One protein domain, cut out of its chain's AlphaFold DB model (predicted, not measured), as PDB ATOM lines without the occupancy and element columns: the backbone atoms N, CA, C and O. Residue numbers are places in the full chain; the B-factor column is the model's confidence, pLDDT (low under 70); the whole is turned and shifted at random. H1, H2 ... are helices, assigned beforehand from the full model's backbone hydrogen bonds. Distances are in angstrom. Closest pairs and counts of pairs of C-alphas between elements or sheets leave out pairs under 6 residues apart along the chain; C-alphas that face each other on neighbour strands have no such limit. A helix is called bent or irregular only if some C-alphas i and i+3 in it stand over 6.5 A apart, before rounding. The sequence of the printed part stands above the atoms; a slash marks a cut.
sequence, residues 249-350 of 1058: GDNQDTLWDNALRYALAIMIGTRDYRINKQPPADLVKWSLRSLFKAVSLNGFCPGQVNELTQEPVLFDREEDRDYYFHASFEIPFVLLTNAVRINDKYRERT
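AT A GLANCE: This is residues 249 to 350 of the 1058 residues of an uncharacterized protein of Monosporascus sp. GIB2 (UniProt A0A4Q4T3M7). Two helices, H1 and H2, lie side by side as a helical hairpin, and a longer, kinked helix, H3, packs on H1 with its residues 327 to 335 while its first residues reach past the beginning of H1. At the other end of H3 the short helix H4 makes a corner and packs on residues 281 to 285 of H2, and a long link, residues 295 to 317, runs from the end of H2 to the beginning of H3. The printed part has 102 residues, with four named helices in the order H1, H2, H3, H4 and no named strand; the class is all helix, with 55 residues in the named helices. The whole is compact, with a radius of gyration of the C-alphas of 13.3 A and spans of 42 by 30 by 20 A.

IN THESE COORDINATES: The printed part begins at Gly 249, whose C-alpha is at (3.913, -4.143, -6.831). H1 is residues 259 to 269, 15.7 A from first to last C-alpha, beginning with C-alpha 259 at (5.779, 1.175, 11.321). H2 is residues 280 to 294, 21.1 A. H3 is residues 318 to 337, 30.2 A, with a kink of 27 degrees near residue 329. H3 is irregular: C-alphas 319 and 322 are 7.2 A apart. H4 is residues 339 to 347, 12.4 A, and ends with C-alpha 347 at (20.437, 18.889, 2.994).

HOW THE PARTS SIT: H1 and H2 form a helical hairpin: they touch, at a shallow tilt of 21 degrees, opposite ways. Their closest C-alphas, those of Gly 269 and Pro 280, are 4.2 A apart. H3 touches H1 with residues 327 to 335 alone, at a shallow tilt of 32 degrees, the same way; the closest C-alphas, those of Ala 263 and Ile 331, are 6.0 A apart. H2 and H3 are apart. H2 touches H4 with residues 281 to 285 alone, at a steep tilt of 64 degrees, opposite ways; the closest C-alphas, those of Ala 281 and Lys 345, are 5.4 A apart. H1 and H4 are close but not clearly touching, with the C-alphas of Ile 266 and Ile 342 closest at 7.8 A. H3 and H4 meet only through their link. In H1, H2 and H4 every O i to N i+4 pair is within hydrogen-bond range; in H3 11 of 16 are.

THE WHOLE: The two C-alphas farthest apart, those of Glu 318 and Thr 350, are 44.7 A apart. The printed part has no cut. The link from H2 to H3, of 23 residues, is long; that from H1 to H2 is short, and that from H3 to H4 is tight. The mean pLDDT of the printed part is 85.5, and residues 348 to 350 are under 70.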
ATOM      1  N   GLY A 249       5.204  -4.841  -6.844       81.12
ATOM      2  CA  GLY A 249       3.913  -4.143  -6.831       81.12
ATOM      3  C   GLY A 249       3.503  -3.700  -5.427       81.12
ATOM      4  O   GLY A 249       3.203  -2.529  -5.234       81.12
ATOM      5  N   ASP A 250       3.639  -4.594  -4.447       81.62
ATOM      6  CA  ASP A 250       3.294  -4.359  -3.035       81.62
ATOM      7  C   ASP A 250       4.079  -3.199  -2.391       81.62
ATOM      8  O   ASP A 250       3.664  -2.638  -1.383       81.62
ATOM      9  N   ASN A 251       5.230  -2.816  -2.958       85.62
ATOM     10  CA  ASN A 251       5.998  -1.665  -2.474       85.62
ATOM     11  C   ASN A 251       5.536  -0.332  -3.064       85.62
ATOM     12  O   ASN A 251       5.955   0.720  -2.581       85.62
ATOM     13  N   GLN A 252       4.738  -0.347  -4.133       83.94
ATOM     14  CA  GLN A 252       4.279   0.886  -4.773       83.94
ATOM     15  C   GLN A 252       3.261   1.626  -3.911       83.94
ATOM     16  O   GLN A 252       3.165   2.851  -4.020       83.94
ATOM     17  N   ASP A 253       2.560   0.902  -3.041       79.62
ATOM     18  CA  ASP A 253       1.668   1.489  -2.059       79.62
ATOM     19  C   ASP A 253       2.490   2.254  -1.028       79.62
ATOM     20  O   ASP A 253       3.415   1.733  -0.409       79.62
ATOM     21  N   THR A 254       2.171   3.533  -0.862       75.31
ATOM     22  CA  THR A 254       2.806   4.407   0.126       75.31
ATOM     23  C   THR A 254       1.970   4.473   1.398       75.31
ATOM     24  O   THR A 254       2.009   5.472   2.085       75.31
ATOM     25  N   LEU A 255       1.110   3.508   1.694       84.81
ATOM     26  CA  LEU A 255       0.281   3.537   2.902       84.81
ATOM     27  C   LEU A 255       0.499   2.223   3.633       84.81
ATOM     28  O   LEU A 255      -0.329   1.327   3.579       84.81
ATOM     29  N   TRP A 256       1.673   2.087   4.251       88.00
ATOM     30  CA  TRP A 256       2.008   0.888   5.012       88.00
ATOM     31  C   TRP A 256       1.375   0.958   6.399       88.00
ATOM     32  O   TRP A 256       1.490   1.973   7.088       88.00
ATOM     33  N   ASP A 257       0.754  -0.138   6.806       86.81
ATOM     34  CA  ASP A 257       0.210  -0.376   8.145       86.81
ATOM     35  C   ASP A 257       1.301  -0.680   9.184       86.81
ATOM     36  O   ASP A 257       1.084  -0.639  10.391       86.81
ATOM     37  N   ASN A 258       2.507  -0.987   8.721       88.75
ATOM     38  CA  ASN A 258       3.601  -1.445   9.551       88.75
ATOM     39  C   ASN A 258       4.656  -0.351   9.758       88.75
ATOM     40  O   ASN A 258       5.354   0.042   8.817       88.75
ATOM     41  N   ALA A 259       4.845   0.094  11.004       90.88
ATOM     42  CA  ALA A 259       5.779   1.175  11.321       90.88
ATOM     43  C   ALA A 259       7.238   0.839  10.949       90.88
ATOM     44  O   ALA A 259       7.972   1.681  10.424       90.88
ATOM     45  N   LEU A 260       7.661  -0.416  11.130       90.75
ATOM     46  CA  LEU A 260       9.017  -0.853  10.780       90.75
ATOM     47  C   LEU A 260       9.277  -0.824   9.272       90.75
ATOM     48  O   LEU A 260      10.425  -0.679   8.850       90.75
ATOM     49  N   ARG A 261       8.230  -0.872   8.441       91.88
ATOM     50  CA  ARG A 261       8.378  -0.715   6.990       91.88
ATOM     51  C   ARG A 261       8.905   0.669   6.617       91.88
ATOM     52  O   ARG A 261       9.745   0.774   5.724       91.88
ATOM     53  N   TYR A 262       8.484   1.709   7.333       92.50
ATOM     54  CA  TYR A 262       9.008   3.064   7.153       92.50
ATOM     55  C   TYR A 262      10.461   3.179   7.617       92.50
ATOM     56  O   TYR A 262      11.266   3.818   6.943       92.50
ATOM     57  N   ALA A 263      10.826   2.529   8.726       92.69
ATOM     58  CA  ALA A 263      12.218   2.481   9.175       92.69
ATOM     59  C   ALA A 263      13.116   1.777   8.145       92.69
ATOM     60  O   ALA A 263      14.166   2.303   7.775       92.69
ATOM     61  N   LEU A 264      12.660   0.652   7.589       93.56
ATOM     62  CA  LEU A 264      13.335  -0.035   6.488       93.56
ATOM     63  C   LEU A 264      13.485   0.870   5.253       93.56
ATOM     64  O   LEU A 264      14.562   0.939   4.662       93.56
ATOM     65  N   ALA A 265      12.435   1.606   4.881       93.50
ATOM     66  CA  ALA A 265      12.484   2.556   3.772       93.50
ATOM     67  C   ALA A 265      13.504   3.684   4.007       93.50
ATOM     68  O   ALA A 265      14.206   4.075   3.072       93.50
ATOM     69  N   ILE A 266      13.652   4.159   5.251       93.69
ATOM     70  CA  ILE A 266      14.709   5.108   5.631       93.69
ATOM     71  C   ILE A 266      16.090   4.473   5.442       93.69
ATOM     72  O   ILE A 266      16.951   5.094   4.826       93.69
ATOM     73  N   MET A 267      16.313   3.243   5.915       93.44
ATOM     74  CA  MET A 267      17.603   2.546   5.769       93.44
ATOM     75  C   MET A 267      18.004   2.300   4.309       93.44
ATOM     76  O   MET A 267      19.196   2.325   3.990       93.44
ATOM     77  N   ILE A 268      17.022   2.043   3.441       93.25
ATOM     78  CA  ILE A 268      17.211   1.874   1.996       93.25
ATOM     79  C   ILE A 268      17.526   3.225   1.347       93.25
ATOM     80  O   ILE A 268      18.518   3.352   0.628       93.25
ATOM     81  N   GLY A 269      16.714   4.250   1.628       92.31
ATOM     82  CA  GLY A 269      16.837   5.564   1.001       92.31
ATOM     83  C   GLY A 269      18.092   6.338   1.420       92.31
ATOM     84  O   GLY A 269      18.685   7.036   0.601       92.31
ATOM     85  N   THR A 270      18.565   6.175   2.660       92.56
ATOM     86  CA  THR A 270      19.833   6.780   3.118       92.56
ATOM     87  C   THR A 270      21.069   6.175   2.454       92.56
ATOM     88  O   THR A 270      22.139   6.774   2.512       92.56
ATOM     89  N   ARG A 271      20.926   5.013   1.805       90.50
ATOM     90  CA  ARG A 271      21.966   4.335   1.017       90.50
ATOM     91  C   ARG A 271      21.780   4.516  -0.496       90.50
ATOM     92  O   ARG A 271      22.350   3.756  -1.265       90.50
ATOM     93  N   ASP A 272      20.973   5.492  -0.917       91.06
ATOM     94  CA  ASP A 272      20.696   5.818  -2.326       91.06
ATOM     95  C   ASP A 272      19.957   4.744  -3.141       91.06
ATOM     96  O   ASP A 272      19.812   4.862  -4.360       91.06
ATOM     97  N   TYR A 273      19.382   3.746  -2.470       92.19
ATOM     98  CA  TYR A 273      18.505   2.768  -3.104       92.19
ATOM     99  C   TYR A 273      17.037   3.195  -3.044       92.19
ATOM    100  O   TYR A 273      16.637   4.112  -2.322       92.19
ATOM    101  N   ARG A 274      16.202   2.495  -3.814       89.38
ATOM    102  CA  ARG A 274      14.762   2.740  -3.901       89.38
ATOM    103  C   ARG A 274      13.995   1.496  -3.478       89.38
ATOM    104  O   ARG A 274      14.259   0.413  -3.988       89.38
ATOM    105  N   ILE A 275      13.018   1.659  -2.585       88.12
ATOM    106  CA  ILE A 275      12.052   0.593  -2.269       88.12
ATOM    107  C   ILE A 275      10.833   0.640  -3.200       88.12
ATOM    108  O   ILE A 275      10.206  -0.381  -3.438       88.12
ATOM    109  N   ASN A 276      10.514   1.814  -3.750       89.75
ATOM    110  CA  ASN A 276       9.389   2.066  -4.648       89.75
ATOM    111  C   ASN A 276       9.791   3.089  -5.731       89.75
ATOM    112  O   ASN A 276      10.966   3.420  -5.875       89.75
ATOM    113  N   LYS A 277       8.840   3.604  -6.518       88.00
ATOM    114  CA  LYS A 277       9.138   4.593  -7.575       88.00
ATOM    115  C   LYS A 277       9.644   5.951  -7.065       88.00
ATOM    116  O   LYS A 277      10.096   6.751  -7.884       88.00
ATOM    117  N   GLN A 278       9.574   6.234  -5.762       87.75
ATOM    118  CA  GLN A 278      10.017   7.517  -5.219       87.75
ATOM    119  C   GLN A 278      11.551   7.645  -5.246       87.75
ATOM    120  O   GLN A 278      12.268   6.660  -5.044       87.75
ATOM    121  N   PRO A 279      12.084   8.859  -5.474       90.88
ATOM    122  CA  PRO A 279      13.500   9.139  -5.265       90.88
ATOM    123  C   PRO A 279      13.928   8.877  -3.806       90.88
ATOM    124  O   PRO A 279      13.137   9.145  -2.899       90.88
ATOM    125  N   PRO A 280      15.177   8.438  -3.546       91.56
ATOM    126  CA  PRO A 280      15.642   8.092  -2.196       91.56
ATOM    127  C   PRO A 280      15.450   9.211  -1.156       91.56
ATOM    128  O   PRO A 280      14.948   8.965  -0.062       91.56
ATOM    129  N   ALA A 281      15.770  10.460  -1.509       90.12
ATOM    130  CA  ALA A 281      15.603  11.606  -0.609       90.12
ATOM    131  C   ALA A 281      14.126  11.892  -0.270       90.12
ATOM    132  O   ALA A 281      13.791  12.206   0.876       90.12
ATOM    133  N   ASP A 282      13.229  11.752  -1.251       90.50
ATOM    134  CA  ASP A 282      11.789  11.909  -1.034       90.50
ATOM    135  C   ASP A 282      11.235  10.773  -0.168       90.50
ATOM    136  O   ASP A 282      10.458  11.042   0.749       90.50
ATOM    137  N   LEU A 283      11.703   9.541  -0.389       90.88
ATOM    138  CA  LEU A 283      11.337   8.365   0.398       90.88
ATOM    139  C   LEU A 283      11.719   8.527   1.875       90.88
ATOM    140  O   LEU A 283      10.886   8.282   2.748       90.88
ATOM    141  N   VAL A 284      12.946   8.977   2.169       92.12
ATOM    142  CA  VAL A 284      13.413   9.227   3.547       92.12
ATOM    143  C   VAL A 284      12.552  10.298   4.213       92.12
ATOM    144  O   VAL A 284      12.051  10.103   5.323       92.12
ATOM    145  N   LYS A 285      12.328  11.425   3.528       90.75
ATOM    146  CA  LYS A 285      11.543  12.545   4.061       90.75
ATOM    147  C   LYS A 285      10.094  12.156   4.328       90.75
ATOM    148  O   LYS A 285       9.521  12.547   5.345       90.75
ATOM    149  N   TRP A 286       9.497  11.424   3.399       90.94
ATOM    150  CA  TRP A 286       8.132  10.949   3.524       90.94
ATOM    151  C   TRP A 286       8.005   9.920   4.656       90.94
ATOM    152  O   TRP A 286       7.162  10.101   5.531       90.94
ATOM    153  N   SER A 287       8.911   8.944   4.727       92.19
ATOM    154  CA  SER A 287       8.895   7.903   5.765       92.19
ATOM    155  C   SER A 287       9.065   8.474   7.174       92.19
ATOM    156  O   SER A 287       8.350   8.073   8.089       92.19
ATOM    157  N   LEU A 288       9.940   9.469   7.355       91.25
ATOM    158  CA  LEU A 288      10.091  10.168   8.638       91.25
ATOM    159  C   LEU A 288       8.831  10.926   9.039       91.25
ATOM    160  O   LEU A 288       8.448  10.906  10.204       91.25
ATOM    161  N   ARG A 289       8.170  11.590   8.086       89.94
ATOM    162  CA  ARG A 289       6.906  12.284   8.362       89.94
ATOM    163  C   ARG A 289       5.820  11.312   8.804       89.94
ATOM    164  O   ARG A 289       5.076  11.658   9.714       89.94
ATOM    165  N   SER A 290       5.721  10.146   8.171       90.00
ATOM    166  CA  SER A 290       4.753   9.118   8.562       90.00
ATOM    167  C   SER A 290       5.077   8.545   9.943       90.00
ATOM    168  O   SER A 290       4.201   8.519  10.800       90.00
ATOM    169  N   LEU A 291       6.345   8.220  10.222       89.50
ATOM    170  CA  LEU A 291       6.765   7.750  11.547       89.50
ATOM    171  C   LEU A 291       6.485   8.771  12.650       89.50
ATOM    172  O   LEU A 291       5.870   8.424  13.647       89.50
ATOM    173  N   PHE A 292       6.866  10.039  12.476       87.75
ATOM    174  CA  PHE A 292       6.629  11.060  13.503       87.75
ATOM    175  C   PHE A 292       5.149  11.399  13.711       87.75
ATOM    176  O   PHE A 292       4.805  11.927  14.763       87.75
ATOM    177  N   LYS A 293       4.275  11.100  12.741       86.12
ATOM    178  CA  LYS A 293       2.819  11.154  12.946       86.12
ATOM    179  C   LYS A 293       2.309   9.977  13.777       86.12
ATOM    180  O   LYS A 293       1.376  10.155  14.547       86.12
ATOM    181  N   ALA A 294       2.933   8.813  13.619       84.00
ATOM    182  CA  ALA A 294       2.575   7.594  14.327       84.00
ATOM    183  C   ALA A 294       3.115   7.528  15.765       84.00
ATOM    184  O   ALA A 294       2.576   6.782  16.580       84.00
ATOM    185  N   VAL A 295       4.177   8.277  16.086       83.81
ATOM    186  CA  VAL A 295       4.775   8.319  17.431       83.81
ATOM    187  C   VAL A 295       3.750   8.814  18.452       83.81
ATOM    188  O   VAL A 295       3.186   9.901  18.316       83.81
ATOM    189  N   SER A 296       3.532   8.031  19.507       74.50
ATOM    190  CA  SER A 296       2.668   8.429  20.614       74.50
ATOM    191  C   SER A 296       3.313   9.527  21.465       74.50
ATOM    192  O   SER A 296       4.524   9.738  21.444       74.50
ATOM    193  N   LEU A 297       2.508  10.230  22.269       74.38
ATOM    194  CA  LEU A 297       2.963  11.363  23.097       74.38
ATOM    195  C   LEU A 297       4.108  11.019  24.071       74.38
ATOM    196  O   LEU A 297       4.841  11.906  24.495       74.38
ATOM    197  N   ASN A 298       4.267   9.742  24.417       73.12
ATOM    198  CA  ASN A 298       5.340   9.215  25.265       73.12
ATOM    199  C   ASN A 298       6.613   8.822  24.485       73.12
ATOM    200  O   ASN A 298       7.526   8.248  25.071       73.12
ATOM    201  N   GLY A 299       6.685   9.108  23.183       73.38
ATOM    202  CA  GLY A 299       7.847   8.826  22.339       73.38
ATOM    203  C   GLY A 299       7.935   7.389  21.820       73.38
ATOM    204  O   GLY A 299       8.859   7.081  21.067       73.38
ATOM    205  N   PHE A 300       6.985   6.513  22.167       80.38
ATOM    206  CA  PHE A 300       6.960   5.153  21.635       80.38
ATOM    207  C   PHE A 300       6.477   5.128  20.184       80.38
ATOM    208  O   PHE A 300       5.526   5.806  19.795       80.38
ATOM    209  N   CYS A 301       7.156   4.324  19.370       83.50
ATOM    210  CA  CYS A 301       6.706   4.027  18.018       83.50
ATOM    211  C   CYS A 301       5.813   2.779  18.078       83.50
ATOM    212  O   CYS A 301       6.310   1.722  18.488       83.50
ATOM    213  N   PRO A 302       4.528   2.866  17.692       83.56
ATOM    214  CA  PRO A 302       3.662   1.693  17.628       83.56
ATOM    215  C   PRO A 302       4.198   0.732  16.561       83.56
ATOM    216  O   PRO A 302       4.779   1.177  15.573       83.56
ATOM    217  N   GLY A 303       4.006  -0.580  16.708       82.75
ATOM    218  CA  GLY A 303       4.354  -1.504  15.620       82.75
ATOM    219  C   GLY A 303       3.366  -1.477  14.454       82.75
ATOM    220  O   GLY A 303       3.752  -1.789  13.327       82.75
ATOM    221  N   GLN A 304       2.124  -1.060  14.711       86.50
ATOM    222  CA  GLN A 304       1.058  -0.939  13.720       86.50
ATOM    223  C   GLN A 304       0.485   0.483  13.682       86.50
ATOM    224  O   GLN A 304       0.316   1.143  14.709       86.50
ATOM    225  N   VAL A 305       0.200   0.954  12.474       89.06
ATOM    226  CA  VAL A 305      -0.348   2.275  12.175       89.06
ATOM    227  C   VAL A 305      -1.530   2.128  11.233       89.06
ATOM    228  O   VAL A 305      -1.558   1.248  10.377       89.06
ATOM    229  N   ASN A 306      -2.525   2.995  11.367       85.19
ATOM    230  CA  ASN A 306      -3.648   3.000  10.442       85.19
ATOM    231  C   ASN A 306      -3.174   3.447   9.048       85.19
ATOM    232  O   ASN A 306      -2.581   4.517   8.917       85.19
ATOM    233  N   GLU A 307      -3.481   2.680   8.002       84.06
ATOM    234  CA  GLU A 307      -3.047   2.987   6.631       84.06
ATOM    235  C   GLU A 307      -3.468   4.393   6.172       84.06
ATOM    236  O   GLU A 307      -2.685   5.100   5.538       84.06
ATOM    237  N   LEU A 308      -4.679   4.838   6.524       83.38
ATOM    238  CA  LEU A 308      -5.237   6.117   6.075       83.38
ATOM    239  C   LEU A 308      -4.877   7.275   7.009       83.38
ATOM    240  O   LEU A 308      -4.481   8.343   6.536       83.38
ATOM    241  N   THR A 309      -5.034   7.091   8.323       83.19
ATOM    242  CA  THR A 309      -4.829   8.178   9.298       83.19
ATOM    243  C   THR A 309      -3.377   8.307   9.744       83.19
ATOM    244  O   THR A 309      -2.972   9.394  10.158       83.19
ATOM    245  N   GLN A 310      -2.573   7.247   9.595       81.69
ATOM    246  CA  GLN A 310      -1.193   7.147  10.086       81.69
ATOM    247  C   GLN A 310      -1.082   7.322  11.611       81.69
ATOM    248  O   GLN A 310      -0.023   7.671  12.129       81.69
ATOM    249  N   GLU A 311      -2.181   7.088  12.329       83.25
ATOM    250  CA  GLU A 311      -2.239   7.096  13.791       83.25
ATOM    251  C   GLU A 311      -1.886   5.708  14.357       83.25
ATOM    252  O   GLU A 311      -2.098   4.701  13.669       83.25
ATOM    253  N   PRO A 312      -1.351   5.627  15.591       83.62
ATOM    254  CA  PRO A 312      -1.066   4.360  16.262       83.62
ATOM    255  C   PRO A 312      -2.329   3.500  16.404       83.62
ATOM    256  O   PRO A 312      -3.359   3.980  16.881       83.62
ATOM    257  N   VAL A 313      -2.235   2.217  16.049       84.12
ATOM    258  CA  VAL A 313      -3.310   1.226  16.225       84.12
ATOM    259  C   VAL A 313      -2.783   0.085  17.084       84.12
ATOM    260  O   VAL A 313      -1.682  -0.399  16.848       84.12
ATOM    261  N   LEU A 314      -3.544  -0.330  18.099       81.75
ATOM    262  CA  LEU A 314      -3.175  -1.484  18.920       81.75
ATOM    263  C   LEU A 314      -3.251  -2.767  18.079       81.75
ATOM    264  O   LEU A 314      -4.096  -2.868  17.199       81.75
ATOM    265  N   PHE A 315      -2.405  -3.751  18.374       81.06
ATOM    266  CA  PHE A 315      -2.449  -5.032  17.673       81.06
ATOM    267  C   PHE A 315      -3.802  -5.743  17.835       81.06
ATOM    268  O   PHE A 315      -4.343  -5.829  18.938       81.06
ATOM    269  N   ASP A 316      -4.320  -6.295  16.734       76.50
ATOM    270  CA  ASP A 316      -5.590  -7.038  16.725       76.50
ATOM    271  C   ASP A 316      -5.446  -8.463  17.285       76.50
ATOM    272  O   ASP A 316      -6.399  -9.038  17.815       76.50
ATOM    273  N   ARG A 317      -4.257  -9.063  17.143       78.62
ATOM    274  CA  ARG A 317      -3.951 -10.434  17.573       78.62
ATOM    275  C   ARG A 317      -2.877 -10.426  18.639       78.62
ATOM    276  O   ARG A 317      -1.844  -9.789  18.473       78.62
ATOM    277  N   GLU A 318      -3.073 -11.210  19.691       79.56
ATOM    278  CA  GLU A 318      -2.108 -11.307  20.791       79.56
ATOM    279  C   GLU A 318      -0.715 -11.780  20.332       79.56
ATOM    280  O   GLU A 318       0.294 -11.361  20.889       79.56
ATOM    281  N   GLU A 319      -0.647 -12.572  19.259       74.12
ATOM    282  CA  GLU A 319       0.606 -13.011  18.626       74.12
ATOM    283  C   GLU A 319       1.468 -11.842  18.109       74.12
ATOM    284  O   GLU A 319       2.696 -11.942  18.075       74.12
ATOM    285  N   ASP A 320       0.847 -10.715  17.748       76.50
ATOM    286  CA  ASP A 320       1.529  -9.523  17.237       76.50
ATOM    287  C   ASP A 320       1.975  -8.574  18.364       76.50
ATOM    288  O   ASP A 320       2.613  -7.554  18.097       76.50
ATOM    289  N   ARG A 321       1.692  -8.900  19.633       81.88
ATOM    290  CA  ARG A 321       2.037  -8.066  20.795       81.88
ATOM    291  C   ARG A 321       3.531  -7.793  20.891       81.88
ATOM    292  O   ARG A 321       3.956  -6.644  20.998       81.88
ATOM    293  N   ASP A 322       4.338  -8.845  20.862       80.19
ATOM    294  CA  ASP A 322       5.783  -8.709  21.051       80.19
ATOM    295  C   ASP A 322       6.408  -7.977  19.854       80.19
ATOM    296  O   ASP A 322       7.323  -7.166  20.002       80.19
ATOM    297  N   TYR A 323       5.846  -8.191  18.661       79.38
ATOM    298  CA  TYR A 323       6.191  -7.435  17.465       79.38
ATOM    299  C   TYR A 323       5.852  -5.944  17.603       79.38
ATOM    300  O   TYR A 323       6.669  -5.086  17.256       79.38
ATOM    301  N   TYR A 324       4.674  -5.641  18.147       82.62
ATOM    302  CA  TYR A 324       4.200  -4.283  18.366       82.62
ATOM    303  C   TYR A 324       5.162  -3.482  19.246       82.62
ATOM    304  O   TYR A 324       5.540  -2.364  18.895       82.62
ATOM    305  N   PHE A 325       5.614  -4.074  20.353       83.75
ATOM    306  CA  PHE A 325       6.553  -3.420  21.264       83.75
ATOM    307  C   PHE A 325       7.998  -3.432  20.759       83.75
ATOM    308  O   PHE A 325       8.738  -2.487  21.024       83.75
ATOM    309  N   HIS A 326       8.411  -4.430  19.976       85.25
ATOM    310  CA  HIS A 326       9.748  -4.455  19.373       85.25
ATOM    311  C   HIS A 326      10.028  -3.212  18.506       85.25
ATOM    312  O   HIS A 326      11.128  -2.655  18.559       85.25
ATOM    313  N   ALA A 327       9.025  -2.721  17.770       87.69
ATOM    314  CA  ALA A 327       9.147  -1.515  16.949       87.69
ATOM    315  C   ALA A 327       9.532  -0.263  17.760       87.69
ATOM    316  O   ALA A 327      10.263   0.595  17.259       87.69
ATOM    317  N   SER A 328       9.113  -0.185  19.027       87.06
ATOM    318  CA  SER A 328       9.450   0.921  19.931       87.06
ATOM    319  C   SER A 328      10.938   1.005  20.283       87.06
ATOM    320  O   SER A 328      11.386   2.066  20.706       87.06
ATOM    321  N   PHE A 329      11.711  -0.065  20.083       87.94
ATOM    322  CA  PHE A 329      13.163  -0.075  20.297       87.94
ATOM    323  C   PHE A 329      13.931   0.016  18.979       87.94
ATOM    324  O   PHE A 329      14.880   0.792  18.844       87.94
ATOM    325  N   GLU A 330      13.484  -0.746  17.985       88.94
ATOM    326  CA  GLU A 330      14.145  -0.870  16.690       88.94
ATOM    327  C   GLU A 330      14.076   0.438  15.880       88.94
ATOM    328  O   GLU A 330      15.071   0.855  15.289       88.94
ATOM    329  N   ILE A 331      12.937   1.144  15.887       91.19
ATOM    330  CA  ILE A 331      12.786   2.395  15.127       91.19
ATOM    331  C   ILE A 331      13.716   3.493  15.670       91.19
ATOM    332  O   ILE A 331      14.484   4.042  14.873       91.19
ATOM    333  N   PRO A 332      13.738   3.806  16.985       89.94
ATOM    334  CA  PRO A 332      14.717   4.749  17.527       89.94
ATOM    335  C   PRO A 332      16.164   4.355  17.225       89.94
ATOM    336  O   PRO A 332      16.960   5.217  16.852       89.94
ATOM    337  N   PHE A 333      16.504   3.065  17.312       89.69
ATOM    338  CA  PHE A 333      17.838   2.580  16.960       89.69
ATOM    339  C   PHE A 333      18.196   2.881  15.497       89.69
ATOM    340  O   PHE A 333      19.270   3.427  15.228       89.69
ATOM    341  N   VAL A 334      17.295   2.611  14.546       91.06
ATOM    342  CA  VAL A 334      17.488   2.943  13.123       91.06
ATOM    343  C   VAL A 334      17.682   4.446  12.924       91.06
ATOM    344  O   VAL A 334      18.595   4.856  12.201       91.06
ATOM    345  N   LEU A 335      16.849   5.272  13.563       90.44
ATOM    346  CA  LEU A 335      16.920   6.729  13.444       90.44
ATOM    347  C   LEU A 335      18.246   7.280  13.976       90.44
ATOM    348  O   LEU A 335      18.862   8.116  13.315       90.44
ATOM    349  N   LEU A 336      18.709   6.788  15.127       89.75
ATOM    350  CA  LEU A 336      19.964   7.217  15.746       89.75
ATOM    351  C   LEU A 336      21.181   6.762  14.935       89.75
ATOM    352  O   LEU A 336      22.053   7.571  14.620       89.75
ATOM    353  N   THR A 337      21.225   5.492  14.534       87.44
ATOM    354  CA  THR A 337      22.357   4.932  13.772       87.44
ATOM    355  C   THR A 337      22.489   5.525  12.371       87.44
ATOM    356  O   THR A 337      23.593   5.598  11.834       87.44
ATOM    357  N   ASN A 338      21.387   5.997  11.780       89.00
ATOM    358  CA  ASN A 338      21.384   6.620  10.457       89.00
ATOM    359  C   ASN A 338      21.263   8.152  10.506       89.00
ATOM    360  O   ASN A 338      21.145   8.764   9.448       89.00
ATOM    361  N   ALA A 339      21.328   8.788  11.683       89.75
ATOM    362  CA  ALA A 339      21.040  10.216  11.858       89.75
ATOM    363  C   ALA A 339      21.859  11.128  10.924       89.75
ATOM    364  O   ALA A 339      21.300  12.026  10.293       89.75
ATOM    365  N   VAL A 340      23.162  10.858  10.776       89.94
ATOM    366  CA  VAL A 340      24.053  11.617   9.877       89.94
ATOM    367  C   VAL A 340      23.595  11.487   8.424       89.94
ATOM    368  O   VAL A 340      23.336  12.491   7.767       89.94
ATOM    369  N   ARG A 341      23.380  10.251   7.953       89.31
ATOM    370  CA  ARG A 341      22.939   9.979   6.575       89.31
ATOM    371  C   ARG A 341      21.555  10.558   6.287       89.31
ATOM    372  O   ARG A 341      21.295  11.037   5.187       89.31
ATOM    373  N   ILE A 342      20.658  10.521   7.274       90.25
ATOM    374  CA  ILE A 342      19.341  11.157   7.189       90.25
ATOM    375  C   ILE A 342      19.523  12.663   6.981       90.25
ATOM    376  O   ILE A 342      18.961  13.215   6.036       90.25
ATOM    377  N   ASN A 343      20.323  13.323   7.820       88.25
ATOM    378  CA  ASN A 343      20.570  14.759   7.721       88.25
ATOM    379  C   ASN A 343      21.188  15.151   6.366       88.25
ATOM    380  O   ASN A 343      20.756  16.137   5.768       88.25
ATOM    381  N   ASP A 344      22.116  14.350   5.838       88.31
ATOM    382  CA  ASP A 344      22.716  14.575   4.517       88.31
ATOM    383  C   ASP A 344      21.653  14.568   3.406       88.31
ATOM    384  O   ASP A 344      21.563  15.517   2.622       88.31
ATOM    385  N   LYS A 345      20.749  13.578   3.408       86.94
ATOM    386  CA  LYS A 345      19.634  13.508   2.444       86.94
ATOM    387  C   LYS A 345      18.625  14.644   2.591       86.94
ATOM    388  O   LYS A 345      18.013  15.053   1.604       86.94
ATOM    389  N   TYR A 346      18.455  15.195   3.792       78.75
ATOM    390  CA  TYR A 346      17.650  16.405   3.978       78.75
ATOM    391  C   TYR A 346      18.319  17.647   3.384       78.75
ATOM    392  O   TYR A 346      17.619  18.499   2.828       78.75
ATOM    393  N   ARG A 347      19.650  17.746   3.481       79.75
ATOM    394  CA  ARG A 347      20.437  18.889   2.994       79.75
ATOM    395  C   ARG A 347      20.603  18.912   1.473       79.75
ATOM    396  O   ARG A 347      20.663  19.999   0.896       79.75
ATOM    397  N   GLU A 348      20.589  17.754   0.812       69.44
ATOM    398  CA  GLU A 348      20.674  17.633  -0.658       69.44
ATOM    399  C   GLU A 348      19.587  18.428  -1.406       69.44
ATOM    400  O   GLU A 348      19.802  18.832  -2.544       69.44
ATOM    401  N   ARG A 349      18.438  18.713  -0.773       54.78
ATOM    402  CA  ARG A 349      17.337  19.472  -1.395       54.78
ATOM    403  C   ARG A 349      17.290  20.956  -1.019       54.78
ATOM    404  O   ARG A 349      16.510  21.698  -1.609       54.78
ATOM    405  N   THR A 350      18.071  21.397  -0.030       48.88
ATOM    406  CA  THR A 350      18.169  22.827   0.333       48.88
ATOM    407  C   THR A 350      19.085  23.620  -0.593       48.88
ATOM    408  O   THR A 350      18.974  24.841  -0.633       48.88
TER     409      THR A 350